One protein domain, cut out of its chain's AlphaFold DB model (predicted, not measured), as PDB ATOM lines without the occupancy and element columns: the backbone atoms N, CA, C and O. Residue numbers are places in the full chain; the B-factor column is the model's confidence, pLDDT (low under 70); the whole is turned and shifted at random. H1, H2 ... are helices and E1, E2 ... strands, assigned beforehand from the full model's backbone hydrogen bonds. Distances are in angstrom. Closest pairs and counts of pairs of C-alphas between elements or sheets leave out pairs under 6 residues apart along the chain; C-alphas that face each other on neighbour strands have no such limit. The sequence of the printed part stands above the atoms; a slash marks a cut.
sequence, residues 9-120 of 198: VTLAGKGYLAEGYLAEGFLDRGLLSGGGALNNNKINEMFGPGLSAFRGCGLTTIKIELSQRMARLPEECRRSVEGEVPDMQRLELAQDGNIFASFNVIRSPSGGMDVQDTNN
ATOM      1  N   VAL A   9     -40.275   7.634  35.687       89.56
ATOM      2  CA  VAL A   9     -38.997   7.531  34.972       89.56
ATOM      3  C   VAL A   9     -39.152   6.533  33.838       89.56
ATOM      4  O   VAL A   9     -39.532   5.392  34.080       89.56
ATOM      5  N   THR A  10     -38.803   6.945  32.622       88.81
ATOM      6  CA  THR A  10     -38.779   6.064  31.450       88.81
ATOM      7  C   THR A  10     -37.347   5.664  31.127       88.81
ATOM      8  O   THR A  10     -36.464   6.510  30.966       88.81
ATOM      9  N   LEU A  11     -37.122   4.361  31.030       84.94
ATOM     10  CA  LEU A  11     -35.873   3.745  30.629       84.94
ATOM     11  C   LEU A  11     -35.957   3.424  29.144       84.94
ATOM     12  O   LEU A  11     -36.610   2.466  28.736       84.94
ATOM     13  N   ALA A  12     -35.275   4.246  28.356       78.88
ATOM     14  CA  ALA A  12     -35.109   4.040  26.931       78.88
ATOM     15  C   ALA A  12     -33.704   3.494  26.665       78.88
ATOM     16  O   ALA A  12     -32.697   4.143  26.978       78.88
ATOM     17  N   GLY A  13     -33.619   2.303  26.077       64.56
ATOM     18  CA  GLY A  13     -32.352   1.789  25.576       64.56
ATOM     19  C   GLY A  13     -31.877   2.596  24.385       64.56
ATOM     20  O   GLY A  13     -32.609   2.774  23.421       64.56
ATOM     21  N   LYS A  14     -30.635   3.085  24.426       55.59
ATOM     22  CA  LYS A  14     -29.985   3.648  23.239       55.59
ATOM     23  C   LYS A  14     -29.104   2.592  22.584       55.59
ATOM     24  O   LYS A  14     -28.008   2.321  23.064       55.59
ATOM     25  N   GLY A  15     -29.567   2.049  21.462       52.38
ATOM     26  CA  GLY A  15     -28.804   1.139  20.612       52.38
ATOM     27  C   GLY A  15     -29.257  -0.318  20.690       52.38
ATOM     28  O   GLY A  15     -30.019  -0.721  21.565       52.38
ATOM     29  N   TYR A  16     -28.753  -1.116  19.744       50.12
ATOM     30  CA  TYR A  16     -29.239  -2.460  19.410       50.12
ATOM     31  C   TYR A  16     -29.318  -3.430  20.576       50.12
ATOM     32  O   TYR A  16     -30.352  -4.057  20.786       50.12
ATOM     33  N   LEU A  17     -28.229  -3.497  21.331       48.81
ATOM     34  CA  LEU A  17     -28.103  -4.357  22.492       48.81
ATOM     35  C   LEU A  17     -28.679  -3.682  23.735       48.81
ATOM     36  O   LEU A  17     -29.075  -4.370  24.652       48.81
ATOM     37  N   ALA A  18     -28.780  -2.353  23.786       55.41
ATOM     38  CA  ALA A  18     -29.144  -1.660  25.016       55.41
ATOM     39  C   ALA A  18     -30.604  -1.891  25.419       55.41
ATOM     40  O   ALA A  18     -30.861  -2.053  26.598       55.41
ATOM     41  N   GLU A  19     -31.550  -1.925  24.480       58.12
ATOM     42  CA  GLU A  19     -32.975  -2.116  24.801       58.12
ATOM     43  C   GLU A  19     -33.282  -3.577  25.174       58.12
ATOM     44  O   GLU A  19     -33.931  -3.828  26.186       58.12
ATOM     45  N   GLY A  20     -32.704  -4.533  24.432       59.03
ATOM     46  CA  GLY A  20     -32.726  -5.956  24.784       59.03
ATOM     47  C   GLY A  20     -32.058  -6.211  26.135       59.03
ATOM     48  O   GLY A  20     -32.697  -6.738  27.027       59.03
ATOM     49  N   TYR A  21     -30.836  -5.718  26.358       60.47
ATOM     50  CA  TYR A  21     -30.144  -5.842  27.647       60.47
ATOM     51  C   TYR A  21     -30.805  -5.062  28.784       60.47
ATOM     52  O   TYR A  21     -30.599  -5.414  29.940       60.47
ATOM     53  N   LEU A  22     -31.534  -3.978  28.510       61.44
ATOM     54  CA  LEU A  22     -32.270  -3.259  29.546       61.44
ATOM     55  C   LEU A  22     -33.494  -4.047  29.957       61.44
ATOM     56  O   LEU A  22     -33.688  -4.225  31.149       61.44
ATOM     57  N   ALA A  23     -34.275  -4.549  29.003       61.00
ATOM     58  CA  ALA A  23     -35.459  -5.332  29.312       61.00
ATOM     59  C   ALA A  23     -35.080  -6.716  29.879       61.00
ATOM     60  O   ALA A  23     -35.567  -7.093  30.937       61.00
ATOM     61  N   GLU A  24     -34.117  -7.419  29.279       64.25
ATOM     62  CA  GLU A  24     -33.536  -8.666  29.805       64.25
ATOM     63  C   GLU A  24     -32.723  -8.461  31.084       64.25
ATOM     64  O   GLU A  24     -32.543  -9.394  31.854       64.25
ATOM     65  N   GLY A  25     -32.181  -7.263  31.303       67.19
ATOM     66  CA  GLY A  25     -31.480  -6.909  32.532       67.19
ATOM     67  C   GLY A  25     -32.437  -6.518  33.649       67.19
ATOM     68  O   GLY A  25     -32.092  -6.696  34.809       67.19
ATOM     69  N   PHE A  26     -33.623  -5.998  33.319       72.94
ATOM     70  CA  PHE A  26     -34.698  -5.739  34.278       72.94
ATOM     71  C   PHE A  26     -35.415  -7.018  34.695       72.94
ATOM     72  O   PHE A  26     -35.909  -7.098  35.819       72.94
ATOM     73  N   LEU A  27     -35.471  -8.004  33.799       74.19
ATOM     74  CA  LEU A  27     -36.067  -9.307  34.045       74.19
ATOM     75  C   LEU A  27     -35.023 -10.307  34.557       74.19
ATOM     76  O   LEU A  27     -33.863 -10.285  34.156       74.19
ATOM     77  N   ASP A  28     -35.421 -11.213  35.443       69.06
ATOM     78  CA  ASP A  28     -34.595 -12.383  35.743       69.06
ATOM     79  C   ASP A  28     -34.740 -13.400  34.603       69.06
ATOM     80  O   ASP A  28     -35.848 -13.709  34.164       69.06
ATOM     81  N   ARG A  29     -33.615 -13.968  34.139       58.41
ATOM     82  CA  ARG A  29     -33.547 -14.936  33.016       58.41
ATOM     83  C   ARG A  29     -34.406 -16.199  33.198       58.41
ATOM     84  O   ARG A  29     -34.464 -17.031  32.300       58.41
ATOM     85  N   GLY A  30     -35.034 -16.379  34.358       52.44
ATOM     86  CA  GLY A  30     -35.835 -17.542  34.701       52.44
ATOM     87  C   GLY A  30     -37.208 -17.167  35.240       52.44
ATOM     88  O   GLY A  30     -37.466 -17.387  36.420       52.44
ATOM     89  N   LEU A  31     -38.132 -16.746  34.370       49.50
ATOM     90  CA  LEU A  31     -39.577 -16.745  34.674       49.50
ATOM     91  C   LEU A  31     -40.093 -18.134  35.121       49.50
ATOM     92  O   LEU A  31     -41.155 -18.238  35.728       49.50
ATOM     93  N   LEU A  32     -39.319 -19.197  34.864       41.78
ATOM     94  CA  LEU A  32     -39.610 -20.592  35.205       41.78
ATOM     95  C   LEU A  32     -39.016 -21.063  36.551       41.78
ATOM     96  O   LEU A  32     -39.324 -22.169  36.987       41.78
ATOM     97  N   SER A  33     -38.163 -20.275  37.223       40.94
ATOM     98  CA  SER A  33     -37.382 -20.753  38.384       40.94
ATOM     99  C   SER A  33     -38.052 -20.540  39.753       40.94
ATOM    100  O   SER A  33     -37.443 -20.837  40.782       40.94
ATOM    101  N   GLY A  34     -39.269 -19.995  39.820       38.81
ATOM    102  CA  GLY A  34     -39.935 -19.685  41.096       38.81
ATOM    103  C   GLY A  34     -39.302 -18.534  41.903       38.81
ATOM    104  O   GLY A  34     -39.812 -18.197  42.970       38.81
ATOM    105  N   GLY A  35     -38.225 -17.915  41.399       50.16
ATOM    106  CA  GLY A  35     -37.742 -16.597  41.823       50.16
ATOM    107  C   GLY A  35     -38.606 -15.470  41.240       50.16
ATOM    108  O   GLY A  35     -39.406 -15.703  40.333       50.16
ATOM    109  N   GLY A  36     -38.488 -14.253  41.784       60.03
ATOM    110  CA  GLY A  36     -39.205 -13.083  41.259       60.03
ATOM    111  C   GLY A  36     -38.817 -12.795  39.807       60.03
ATOM    112  O   GLY A  36     -37.678 -13.024  39.425       60.03
ATOM    113  N   ALA A  37     -39.748 -12.296  38.989       76.38
ATOM    114  CA  ALA A  37     -39.469 -12.047  37.571       76.38
ATOM    115  C   ALA A  37     -38.606 -10.795  37.321       76.38
ATOM    116  O   ALA A  37     -38.147 -10.588  36.202       76.38
ATOM    117  N   LEU A  38     -38.385  -9.973  38.352       81.62
ATOM    118  CA  LEU A  38     -37.534  -8.788  38.320       81.62
ATOM    119  C   LEU A  38     -36.128  -9.097  38.829       81.62
ATOM    120  O   LEU A  38     -35.957  -9.636  39.922       81.62
ATOM    121  N   ASN A  39     -35.123  -8.622  38.104       84.25
ATOM    122  CA  ASN A  39     -33.730  -8.710  38.513       84.25
ATOM    123  C   ASN A  39     -33.378  -7.563  39.472       84.25
ATOM    124  O   ASN A  39     -32.763  -6.555  39.109       84.25
ATOM    125  N   ASN A  40     -33.770  -7.720  40.736       80.69
ATOM    126  CA  ASN A  40     -33.544  -6.712  41.776       80.69
ATOM    127  C   ASN A  40     -32.061  -6.360  41.966       80.69
ATOM    128  O   ASN A  40     -31.733  -5.226  42.316       80.69
ATOM    129  N   ASN A  41     -31.148  -7.300  41.707       83.06
ATOM    130  CA  ASN A  41     -29.712  -7.026  41.746       83.06
ATOM    131  C   ASN A  41     -29.330  -6.013  40.666       83.06
ATOM    132  O   ASN A  41     -28.678  -5.014  40.965       83.06
ATOM    133  N   LYS A  42     -29.801  -6.219  39.433       82.94
ATOM    134  CA  LYS A  42     -29.511  -5.320  38.318       82.94
ATOM    135  C   LYS A  42     -30.182  -3.958  38.468       82.94
ATOM    136  O   LYS A  42     -29.557  -2.937  38.193       82.94
ATOM    137  N   ILE A  43     -31.409  -3.926  38.984       83.69
ATOM    138  CA  ILE A  43     -32.109  -2.681  39.330       83.69
ATOM    139  C   ILE A  43     -31.306  -1.891  40.379       83.69
ATOM    140  O   ILE A  43     -31.093  -0.686  40.224       83.69
ATOM    141  N   ASN A  44     -30.795  -2.565  41.415       85.12
ATOM    142  CA  ASN A  44     -29.939  -1.942  42.428       85.12
ATOM    143  C   ASN A  44     -28.579  -1.495  41.866       85.12
ATOM    144  O   ASN A  44     -28.050  -0.486  42.325       85.12
ATOM    145  N   GLU A  45     -28.004  -2.188  40.880       85.69
ATOM    146  CA  GLU A  45     -26.812  -1.703  40.168       85.69
ATOM    147  C   GLU A  45     -27.099  -0.406  39.397       85.69
ATOM    148  O   GLU A  45     -26.272   0.503  39.399       85.69
ATOM    149  N   MET A  46     -28.270  -0.303  38.756       82.88
ATOM    150  CA  MET A  46     -28.647   0.856  37.939       82.88
ATOM    151  C   MET A  46     -28.982   2.096  38.776       82.88
ATOM    152  O   MET A  46     -28.584   3.204  38.420       82.88
ATOM    153  N   PHE A  47     -29.713   1.928  39.882       85.94
ATOM    154  CA  PHE A  47     -30.275   3.050  40.654       85.94
ATOM    155  C   PHE A  47     -29.796   3.110  42.108       85.94
ATOM    156  O   PHE A  47     -30.238   3.964  42.884       85.94
ATOM    157  N   GLY A  48     -28.889   2.216  42.492       87.12
ATOM    158  CA  GLY A  48     -28.433   2.036  43.863       87.12
ATOM    159  C   GLY A  48     -29.431   1.248  44.727       87.12
ATOM    160  O   GLY A  48     -30.616   1.163  44.395       87.12
ATOM    161  N   PRO A  49     -28.988   0.728  45.889       86.62
ATOM    162  CA  PRO A  49     -29.833  -0.037  46.800       86.62
ATOM    163  C   PRO A  49     -31.100   0.726  47.190       86.62
ATOM    164  O   PRO A  49     -31.022   1.874  47.642       86.62
ATOM    165  N   GLY A  50     -32.260   0.090  47.012       85.06
ATOM    166  CA  GLY A  50     -33.558   0.684  47.340       85.06
ATOM    167  C   GLY A  50     -33.865   1.950  46.532       85.06
ATOM    168  O   GLY A  50     -34.434   2.900  47.081       85.06
ATOM    169  N   LEU A  51     -33.400   1.988  45.275       87.50
ATOM    170  CA  LEU A  51     -33.529   3.108  44.338       87.50
ATOM    171  C   LEU A  51     -33.013   4.435  44.924       87.50
ATOM    172  O   LEU A  51     -33.637   5.493  44.796       87.50
ATOM    173  N   SER A  52     -31.867   4.384  45.609       88.50
ATOM    174  CA  SER A  52     -31.305   5.542  46.318       88.50
ATOM    175  C   SER A  52     -31.007   6.748  45.415       88.50
ATOM    176  O   SER A  52     -31.064   7.877  45.903       88.50
ATOM    177  N   ALA A  53     -30.803   6.541  44.108       86.62
ATOM    178  CA  ALA A  53     -30.706   7.605  43.104       86.62
ATOM    179  C   ALA A  53     -31.945   8.520  43.063       86.62
ATOM    180  O   ALA A  53     -31.834   9.699  42.734       86.62
ATOM    181  N   PHE A  54     -33.114   8.004  43.450       87.31
ATOM    182  CA  PHE A  54     -34.372   8.747  43.490       87.31
ATOM    183  C   PHE A  54     -34.791   9.121  44.919       87.31
ATOM    184  O   PHE A  54     -35.935   9.521  45.151       87.31
ATOM    185  N   ARG A  55     -33.904   9.001  45.916       83.75
ATOM    186  CA  ARG A  55     -34.243   9.313  47.312       83.75
ATOM    187  C   ARG A  55     -34.751  10.757  47.434       83.75
ATOM    188  O   ARG A  55     -34.083  11.706  47.039       83.75
ATOM    189  N   GLY A  56     -35.941  10.919  48.015       81.75
ATOM    190  CA  GLY A  56     -36.610  12.220  48.140       81.75
ATOM    191  C   GLY A  56     -37.484  12.612  46.942       81.75
ATOM    192  O   GLY A  56     -38.112  13.669  46.989       81.75
ATOM    193  N   CYS A  57     -37.571  11.769  45.908       86.81
ATOM    194  CA  CYS A  57     -38.532  11.915  44.816       86.81
ATOM    195  C   CYS A  57     -39.904  11.339  45.195       86.81
ATOM    196  O   CYS A  57     -40.027  10.489  46.086       86.81
ATOM    197  N   GLY A  58     -40.938  11.783  44.484       85.94
ATOM    198  CA  GLY A  58     -42.281  11.203  44.516       85.94
ATOM    199  C   GLY A  58     -42.455  10.055  43.521       85.94
ATOM    200  O   GLY A  58     -43.547   9.908  42.991       85.94
ATOM    201  N   LEU A  59     -41.391   9.298  43.224       90.12
ATOM    202  CA  LEU A  59     -41.388   8.282  42.172       90.12
ATOM    203  C   LEU A  59     -42.393   7.168  42.494       90.12
ATOM    204  O   LEU A  59     -42.277   6.512  43.529       90.12
ATOM    205  N   THR A  60     -43.351   6.958  41.594       91.19
ATOM    206  CA  THR A  60     -44.385   5.917  41.687       91.19
ATOM    207  C   THR A  60     -44.281   4.886  40.576       91.19
ATOM    208  O   THR A  60     -44.829   3.796  40.723       91.19
ATOM    209  N   THR A  61     -43.596   5.207  39.475       91.56
ATOM    210  CA  THR A  61     -43.590   4.352  38.285       91.56
ATOM    211  C   THR A  61     -42.241   4.375  37.578       91.56
ATOM    212  O   THR A  61     -41.649   5.437  37.372       91.56
ATOM    213  N   ILE A  62     -41.773   3.197  37.169       89.81
ATOM    214  CA  ILE A  62     -40.665   3.029  36.224       89.81
ATOM    215  C   ILE A  62     -41.230   2.393  34.959       89.81
ATOM    216  O   ILE A  62     -41.868   1.346  35.025       89.81
ATOM    217  N   LYS A  63     -40.992   3.026  33.814       90.44
ATOM    218  CA  LYS A  63     -41.413   2.551  32.499       90.44
ATOM    219  C   LYS A  63     -40.214   2.024  31.728       90.44
ATOM    220  O   LYS A  63     -39.155   2.646  31.754       90.44
ATOM    221  N   ILE A  64     -40.382   0.914  31.024       86.44
ATOM    222  CA  ILE A  64     -39.413   0.422  30.038       86.44
ATOM    223  C   ILE A  64     -39.998   0.669  28.657       86.44
ATOM    224  O   ILE A  64     -41.106   0.217  28.385       86.44
ATOM    225  N   GLU A  65     -39.270   1.393  27.817       86.81
ATOM    226  CA  GLU A  65     -39.652   1.690  26.437       86.81
ATOM    227  C   GLU A  65     -39.057   0.644  25.474       86.81
ATOM    228  O   GLU A  65     -37.913   0.227  25.661       86.81
ATOM    229  N   LEU A  66     -39.838   0.219  24.467       81.81
ATOM    230  CA  LEU A  66     -39.464  -0.800  23.460       81.81
ATOM    231  C   LEU A  66     -39.444  -0.277  22.008       81.81
ATOM    232  O   LEU A  66     -39.442  -1.045  21.038       81.81
ATOM    233  N   SER A  67     -39.476   1.041  21.841       76.38
ATOM    234  CA  SER A  67     -39.667   1.723  20.563       76.38
ATOM    235  C   SER A  67     -38.565   1.437  19.542       76.38
ATOM    236  O   SER A  67     -38.840   1.401  18.339       76.38
ATOM    237  N   GLN A  68     -37.311   1.216  19.966       77.81
ATOM    238  CA  GLN A  68     -36.228   1.025  18.994       77.81
ATOM    239  C   GLN A  68     -36.278  -0.344  18.319       77.81
ATOM    240  O   GLN A  68     -35.929  -0.436  17.140       77.81
ATOM    241  N   ARG A  69     -36.691  -1.401  19.026       78.31
ATOM    242  CA  ARG A  69     -36.919  -2.715  18.412       78.31
ATOM    243  C   ARG A  69     -38.155  -2.707  17.522       78.31
ATOM    244  O   ARG A  69     -38.080  -3.199  16.400       78.31
ATOM    245  N   MET A  70     -39.237  -2.051  17.942       83.56
ATOM    246  CA  MET A  70     -40.434  -1.900  17.102       83.56
ATOM    247  C   MET A  70     -40.141  -1.175  15.784       83.56
ATOM    248  O   MET A  70     -40.654  -1.565  14.738       83.56
ATOM    249  N   ALA A  71     -39.265  -0.167  15.796       84.12
ATOM    250  CA  ALA A  71     -38.865   0.564  14.593       84.12
ATOM    251  C   ALA A  71     -38.047  -0.263  13.577       84.12
ATOM    252  O   ALA A  71     -37.882   0.178  12.440       84.12
ATOM    253  N   ARG A  72     -37.513  -1.434  13.959       78.75
ATOM    254  CA  ARG A  72     -36.763  -2.328  13.049       78.75
ATOM    255  C   ARG A  72     -37.653  -3.281  12.286       78.75
ATOM    256  O   ARG A  72     -37.242  -3.799  11.251       78.75
ATOM    257  N   LEU A  73     -38.828  -3.547  12.831       85.38
ATOM    258  CA  LEU A  73     -39.757  -4.453  12.203       85.38
ATOM    259  C   LEU A  73     -40.288  -3.808  10.920       85.38
ATOM    260  O   LEU A  73     -40.623  -2.617  10.917       85.38
ATOM    261  N   PRO A  74     -40.408  -4.581   9.828       88.81
ATOM    262  CA  PRO A  74     -41.224  -4.174   8.700       88.81
ATOM    263  C   PRO A  74     -42.619  -3.785   9.177       88.81
ATOM    264  O   PRO A  74     -43.128  -4.313  10.169       88.81
ATOM    265  N   GLU A  75     -43.257  -2.870   8.453       90.69
ATOM    266  CA  GLU A  75     -44.518  -2.269   8.885       90.69
ATOM    267  C   GLU A  75     -45.607  -3.312   9.192       90.69
ATOM    268  O   GLU A  75     -46.348  -3.165  10.158       90.69
ATOM    269  N   GLU A  76     -45.675  -4.391   8.411       89.06
ATOM    270  CA  GLU A  76     -46.619  -5.490   8.630       89.06
ATOM    271  C   GLU A  76     -46.352  -6.244   9.942       89.06
ATOM    272  O   GLU A  76     -47.277  -6.453  10.725       89.06
ATOM    273  N   CYS A  77     -45.089  -6.583  10.224       89.38
ATOM    274  CA  CYS A  77     -44.700  -7.219  11.485       89.38
ATOM    275  C   CYS A  77     -44.977  -6.301  12.675       89.38
ATOM    276  O   CYS A  77     -45.520  -6.747  13.680       89.38
ATOM    277  N   ARG A  78     -44.666  -5.005  12.546       90.62
ATOM    278  CA  ARG A  78     -44.933  -4.022  13.596       90.62
ATOM    279  C   ARG A  78     -46.426  -3.950  13.928       90.62
ATOM    280  O   ARG A  78     -46.777  -4.033  15.098       90.62
ATOM    281  N   ARG A  79     -47.297  -3.880  12.913       90.12
ATOM    282  CA  ARG A  79     -48.759  -3.879  13.108       90.12
ATOM    283  C   ARG A  79     -49.269  -5.171  13.752       90.12
ATOM    284  O   ARG A  79     -50.208  -5.111  14.537       90.12
ATOM    285  N   SER A  80     -48.660  -6.318  13.434       90.38
ATOM    286  CA  SER A  80     -48.979  -7.594  14.092       90.38
ATOM    287  C   SER A  80     -48.692  -7.520  15.590       90.38
ATOM    288  O   SER A  80     -49.564  -7.831  16.392       90.38
ATOM    289  N   VAL A  81     -47.504  -7.036  15.965       90.44
ATOM    290  CA  VAL A  81     -47.116  -6.876  17.372       90.44
ATOM    291  C   VAL A  81     -48.007  -5.862  18.090       90.44
ATOM    292  O   VAL A  81     -48.537  -6.165  19.153       90.44
ATOM    293  N   GLU A  82     -48.223  -4.682  17.502       91.19
ATOM    294  CA  GLU A  82     -49.108  -3.642  18.051       91.19
ATOM    295  C   GLU A  82     -50.543  -4.147  18.265       91.19
ATOM    296  O   GLU A  82     -51.196  -3.728  19.217       91.19
ATOM    297  N   GLY A  83     -51.024  -5.052  17.406       90.00
ATOM    298  CA  GLY A  83     -52.344  -5.667  17.519       90.00
ATOM    299  C   GLY A  83     -52.504  -6.598  18.723       90.00
ATOM    300  O   GLY A  83     -53.624  -6.749  19.201       90.00
ATOM    301  N   GLU A  84     -51.415  -7.178  19.238       90.12
ATOM    302  CA  GLU A  84     -51.436  -8.062  20.413       90.12
ATOM    303  C   GLU A  84     -51.273  -7.302  21.741       90.12
ATOM    304  O   GLU A  84     -51.722  -7.772  22.785       90.12
ATOM    305  N   VAL A  85     -50.673  -6.103  21.724       88.94
ATOM    306  CA  VAL A  85     -50.429  -5.294  22.937       88.94
ATOM    307  C   VAL A  85     -51.693  -5.028  23.774       88.94
ATOM    308  O   VAL A  85     -51.589  -5.126  24.996       88.94
ATOM    309  N   PRO A  86     -52.876  -4.716  23.201       87.19
ATOM    310  CA  PRO A  86     -54.086  -4.452  23.985       87.19
ATOM    311  C   PRO A  86     -54.542  -5.622  24.865       87.19
ATOM    312  O   PRO A  86     -55.184  -5.392  25.890       87.19
ATOM    313  N   ASP A  87     -54.206  -6.855  24.481       87.75
ATOM    314  CA  ASP A  87     -54.546  -8.062  25.238       87.75
ATOM    315  C   ASP A  87     -53.514  -8.365  26.342       87.75
ATOM    316  O   ASP A  87     -53.768  -9.166  27.248       87.75
ATOM    317  N   MET A  88     -52.354  -7.700  26.312       87.31
ATOM    318  CA  MET A  88     -51.287  -7.860  27.296       87.31
ATOM    319  C   MET A  88     -51.502  -6.950  28.510       87.31
ATOM    320  O   MET A  88     -51.827  -5.766  28.409       87.31
ATOM    321  N   GLN A  89     -51.288  -7.487  29.710       84.25
ATOM    322  CA  GLN A  89     -51.522  -6.723  30.931       84.25
ATOM    323  C   GLN A  89     -50.379  -5.747  31.213       84.25
ATOM    324  O   GLN A  89     -49.211  -6.124  31.212       84.25
ATOM    325  N   ARG A  90     -50.735  -4.506  31.577       85.75
ATOM    326  CA  ARG A  90     -49.792  -3.469  32.048       85.75
ATOM    327  C   ARG A  90     -48.742  -3.055  31.006       85.75
ATOM    328  O   ARG A  90     -47.704  -2.496  31.366       85.75
ATOM    329  N   LEU A  91     -49.046  -3.305  29.733       89.56
ATOM    330  CA  LEU A  91     -48.376  -2.685  28.603       89.56
ATOM    331  C   LEU A  91     -49.228  -1.526  28.084       89.56
ATOM    332  O   LEU A  91     -50.455  -1.604  28.041       89.56
ATOM    333  N   GLU A  92     -48.570  -0.439  27.709       90.25
ATOM    334  CA  GLU A  92     -49.199   0.769  27.183       90.25
ATOM    335  C   GLU A  92     -48.712   0.986  25.749       90.25
ATOM    336  O   GLU A  92     -47.510   1.132  25.528       90.25
ATOM    337  N   LEU A  93     -49.636   1.027  24.784       90.00
ATOM    338  CA  LEU A  93     -49.357   1.474  23.418       90.00
ATOM    339  C   LEU A  93     -49.691   2.965  23.308       90.00
ATOM    340  O   LEU A  93     -50.854   3.365  23.410       90.00
ATOM    341  N   ALA A  94     -48.671   3.792  23.119       88.31
ATOM    342  CA  ALA A  94     -48.829   5.222  22.918       88.31
ATOM    343  C   ALA A  94     -49.238   5.555  21.475       88.31
ATOM    344  O   ALA A  94     -49.076   4.768  20.544       88.31
ATOM    345  N   GLN A  95     -49.777   6.762  21.280       84.88
ATOM    346  CA  GLN A  95     -50.283   7.230  19.980       84.88
ATOM    347  C   GLN A  95     -49.197   7.350  18.903       84.88
ATOM    348  O   GLN A  95     -49.506   7.349  17.715       84.88
ATOM    349  N   ASP A  96     -47.940   7.485  19.315       83.44
ATOM    350  CA  ASP A  96     -46.767   7.537  18.444       83.44
ATOM    351  C   ASP A  96     -46.243   6.142  18.050       83.44
ATOM    352  O   ASP A  96     -45.271   6.053  17.302       83.44
ATOM    353  N   GLY A  97     -46.898   5.065  18.506       82.12
ATOM    354  CA  GLY A  97     -46.504   3.676  18.256       82.12
ATOM    355  C   GLY A  97     -45.489   3.127  19.261       82.12
ATOM    356  O   GLY A  97     -45.023   1.999  19.110       82.12
ATOM    357  N   ASN A  98     -45.139   3.899  20.294       86.38
ATOM    358  CA  ASN A  98     -44.216   3.449  21.328       86.38
ATOM    359  C   ASN A  98     -44.928   2.530  22.325       86.38
ATOM    360  O   ASN A  98     -46.052   2.805  22.748       86.38
ATOM    361  N   ILE A  99     -44.256   1.449  22.723       89.81
ATOM    362  CA  ILE A  99     -44.776   0.505  23.716       89.81
ATOM    363  C   ILE A  99     -43.998   0.658  25.017       89.81
ATOM    364  O   ILE A  99     -42.762   0.664  25.013       89.81
ATOM    365  N   PHE A 100     -44.730   0.737  26.128       90.25
ATOM    366  CA  PHE A 100     -44.172   0.864  27.467       90.25
ATOM    367  C   PHE A 100     -44.635  -0.273  28.375       90.25
ATOM    368  O   PHE A 100     -45.817  -0.602  28.406       90.25
ATOM    369  N   ALA A 101     -43.716  -0.828  29.163       90.06
ATOM    370  CA  ALA A 101     -44.040  -1.684  30.302       90.06
ATOM    371  C   ALA A 101     -43.918  -0.879  31.601       90.06
ATOM    372  O   ALA A 101     -42.836  -0.370  31.907       90.06
ATOM    373  N   SER A 102     -45.013  -0.764  32.355       90.56
ATOM    374  CA  SER A 102     -45.104   0.100  33.539       90.56
ATOM    375  C   SER A 102     -44.996  -0.701  34.840       90.56
ATOM    376  O   SER A 102     -45.898  -1.457  35.198       90.56
ATOM    377  N   PHE A 103     -43.914  -0.491  35.592       89.50
ATOM    378  CA  PHE A 103     -43.684  -1.100  36.902       89.50
ATOM    379  C   PHE A 103     -43.980  -0.116  38.029       89.50
ATOM    380  O   PHE A 103     -43.556   1.043  37.993       89.50
ATOM    381  N   ASN A 104     -44.670  -0.590  39.065       90.69
ATOM    382  CA  ASN A 104     -44.995   0.231  40.225       90.69
ATOM    383  C   ASN A 104     -43.795   0.329  41.168       90.69
ATOM    384  O   ASN A 104     -43.107  -0.656  41.419       90.69
ATOM    385  N   VAL A 105     -43.587   1.509  41.741       90.12
ATOM    386  CA  VAL A 105     -42.583   1.760  42.775       90.12
ATOM    387  C   VAL A 105     -43.293   2.031  44.091       90.12
ATOM    388  O   VAL A 105     -44.133   2.927  44.190       90.12
ATOM    389  N   ILE A 106     -42.941   1.265  45.119       89.06
ATOM    390  CA  ILE A 106     -43.490   1.411  46.465       89.06
ATOM    391  C   ILE A 106     -42.404   1.859  47.435       89.06
ATOM    392  O   ILE A 106     -41.240   1.485  47.318       89.06
ATOM    393  N   ARG A 107     -42.781   2.662  48.434       85.19
ATOM    394  CA  ARG A 107     -41.880   2.986  49.544       85.19
ATOM    395  C   ARG A 107     -41.904   1.857  50.561       85.19
ATOM    396  O   ARG A 107     -42.962   1.510  51.082       85.19
ATOM    397  N   SER A 108     -40.731   1.314  50.862       81.62
ATOM    398  CA  SER A 108     -40.579   0.309  51.901       81.62
ATOM    399  C   SER A 108     -40.733   0.944  53.292       81.62
ATOM    400  O   SER A 108     -40.406   2.122  53.488       81.62
ATOM    401  N   PRO A 109     -41.142   0.165  54.309       74.44
ATOM    402  CA  PRO A 109     -41.169   0.628  55.698       74.44
ATOM    403  C   PRO A 109     -39.800   1.089  56.224       74.44
ATOM    404  O   PRO A 109     -39.729   1.909  57.132       74.44
ATOM    405  N   SER A 110     -38.706   0.588  55.639       76.56
ATOM    406  CA  SER A 110     -37.330   0.989  55.961       76.56
ATOM    407  C   SER A 110     -36.903   2.324  55.328       76.56
ATOM    408  O   SER A 110     -35.766   2.753  55.520       76.56
ATOM    409  N   GLY A 111     -37.790   2.991  54.580       74.69
ATOM    410  CA  GLY A 111     -37.524   4.275  53.924       74.69
ATOM    411  C   GLY A 111     -36.777   4.169  52.589       74.69
ATOM    412  O   GLY A 111     -36.394   5.195  52.023       74.69
ATOM    413  N   GLY A 112     -36.560   2.949  52.089       81.25
ATOM    414  CA  GLY A 112     -36.130   2.692  50.717       81.25
ATOM    415  C   GLY A 112     -37.315   2.698  49.751       81.25
ATOM    416  O   GLY A 112     -38.470   2.819  50.160       81.25
ATOM    417  N   MET A 113     -37.038   2.569  48.461       86.31
ATOM    418  CA  MET A 113     -38.057   2.303  47.447       86.31
ATOM    419  C   MET A 113     -37.773   0.957  46.793       86.31
ATOM    420  O   MET A 113     -36.615   0.562  46.679       86.31
ATOM    421  N   ASP A 114     -38.828   0.264  46.391       84.62
ATOM    422  CA  ASP A 114     -38.750  -1.051  45.769       84.62
ATOM    423  C   ASP A 114     -39.647  -1.107  44.532       84.62
ATOM    424  O   ASP A 114     -40.696  -0.453  44.492       84.62
ATOM    425  N   VAL A 115     -39.221  -1.867  43.527       86.75
ATOM    426  CA  VAL A 115     -39.990  -2.074  42.298       86.75
ATOM    427  C   VAL A 115     -40.868  -3.299  42.497       86.75
ATOM    428  O   VAL A 115     -40.382  -4.393  42.768       86.75
ATOM    429  N   GLN A 116     -42.177  -3.122  42.361       85.69
ATOM    430  CA  GLN A 116     -43.147  -4.185  42.544       85.69
ATOM    431  C   GLN A 116     -43.779  -4.577  41.212       85.69
ATOM    432  O   GLN A 116     -44.322  -3.741  40.488       85.69
ATOM    433  N   ASP A 117     -43.809  -5.883  40.961       86.25
ATOM    434  CA  ASP A 117     -44.631  -6.476  39.918       86.25
ATOM    435  C   ASP A 117     -45.605  -7.491  40.524       86.25
ATOM    436  O   ASP A 117     -45.236  -8.593  40.934       86.25
ATOM    437  N   THR A 118     -46.870  -7.090  40.654       84.31
ATOM    438  CA  THR A 118     -47.899  -7.930  41.273       84.31
ATOM    439  C   THR A 118     -48.089  -9.198  40.447       84.31
ATOM    440  O   THR A 118     -48.482  -9.125  39.285       84.31
ATOM    441  N   ASN A 119     -47.842 -10.360  41.056       83.12
ATOM    442  CA  ASN A 119     -47.936 -11.669  40.401       83.12
ATOM    443  C   ASN A 119     -47.085 -11.788  39.120       83.12
ATOM    444  O   ASN A 119     -47.428 -12.580  38.247       83.12
ATOM    445  N   ASN A 120     -46.005 -11.006  38.993       85.19
ATOM    446  CA  ASN A 120     -45.138 -10.974  37.809       85.19
ATOM    447  C   ASN A 120     -45.871 -10.644  36.483       85.19
ATOM    448  O   ASN A 120     -45.411 -11.036  35.413       85.19
TER     449      ASN A 120
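AT A GLANCE: This is residues 9 to 120 of the 198 residues of an uncharacterized protein of Thalassiosira oceanica (UniProt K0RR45). What is the main picture? A narrow sheet of five strands is built along the long strand E4, with E2 and then E1 on one side of it and, on its other side, E3 beside its first residues and E5 beside its last. The helices gather round this sheet: H1 is next to E1 and E2, H3 is next to E5 with H2 between H1 and H3, and H4 and H5 lie towards the other end, where E4 begins. What is it made of, and how large is it? The printed part has 112 residues with five named helices and five named strands, along the chain first E1, then the helices H1, H2 and H3, then E2, then the helices H4 and H5, and last E3, E4 and E5, and its class is mixed, helices and strands; the sheet is branched, with the neighbour pair E1 and E2 parallel, and the pairs E2 and E4, E3 and E4, and E4 and E5 antiparallel. It is compact, with a radius of gyration of the C-alphas of 15.0 A, and its spans of 49 by 32 by 26 A are only just elongated.

HOW THE PARTS SIT: What stands beside the first strand? E1, residues 9 to 12, and E2, residues 61 to 65, are parallel neighbours at 15 degrees, with N 11 and O 63 within hydrogen-bond range at 2.8 A. With H1, residues 16 to 26, H2, residues 40 to 47, and H3, residues 49 to 54, they make a strand-helix-strand unit, two parallel neighbour strands with helices between them along the chain. How do these helices stand? H1 touches H2 at a steep tilt of 58 degrees, opposite ways, the closest C-alphas being those of Gly 25 and Lys 42, 6.3 A apart. H2 and H3 touch only at the corner by their link, with the closest C-alphas, of Phe 47 and Ala 53, 5.2 A apart. What follows E2? H4, residues 67 to 70, touches H1, the closest C-alphas being those of Glu 19 and Gln 68 at 7.4 A, and is close to but not clearly touching H5, residues 75 to 87, with the closest C-alphas, of Met 70 and Arg 78, 6.1 A apart. Every O i to N i+4 pair is within hydrogen-bond range in H2, against 6 of 7 in H1, 7 of 9 in H5 and 0 of 2 in H3, where 2 of 3 O i to N i+3 pairs are; H4 is too short for an i+4 pair. How do the last strands pair? E3, residues 91 to 93, E4, residues 99 to 107, and E5, residues 113 to 116, form two hairpins and a meander, each strand the antiparallel neighbour of the one before, with N 92 and O 100 at 2.8 A and N 106 and O 114 at 2.9 A. E2 lies on the other side of E4, antiparallel at 157 degrees, with N 103 and O 62 at 2.8 A. H3 is on the sheet at a height of 8.7 A, its Gly 50 and Met 113 of E5 having the closest C-alphas of the two at 4.8 A, while H1, H2, H4 and H5 only graze the sheet.

IN THESE COORDINATES: Where does the printed part begin and end? E1 begins at C-alpha 9, (-38.997, 7.531, 34.972), and E5 ends at C-alpha 116, (-43.147, -4.185, 42.544). Which elements are longest? E4 measures 26.1 A from C-alpha 99, (-44.776, 0.505, 23.716), to C-alpha 107; H5 measures 20.0 A and H1 16.2 A.

THE WHOLE: How far does it reach? The two C-alphas farthest apart, of Glu 76 and Ser 110, are 48.7 A apart, and the printed part has no cut. Where is it uncertain? The link from H1 to H2, with 13 residues, is long, and residues 13 to 25 and 28 to 36 have pLDDT under 70, against a mean of 79.7 for the printed part.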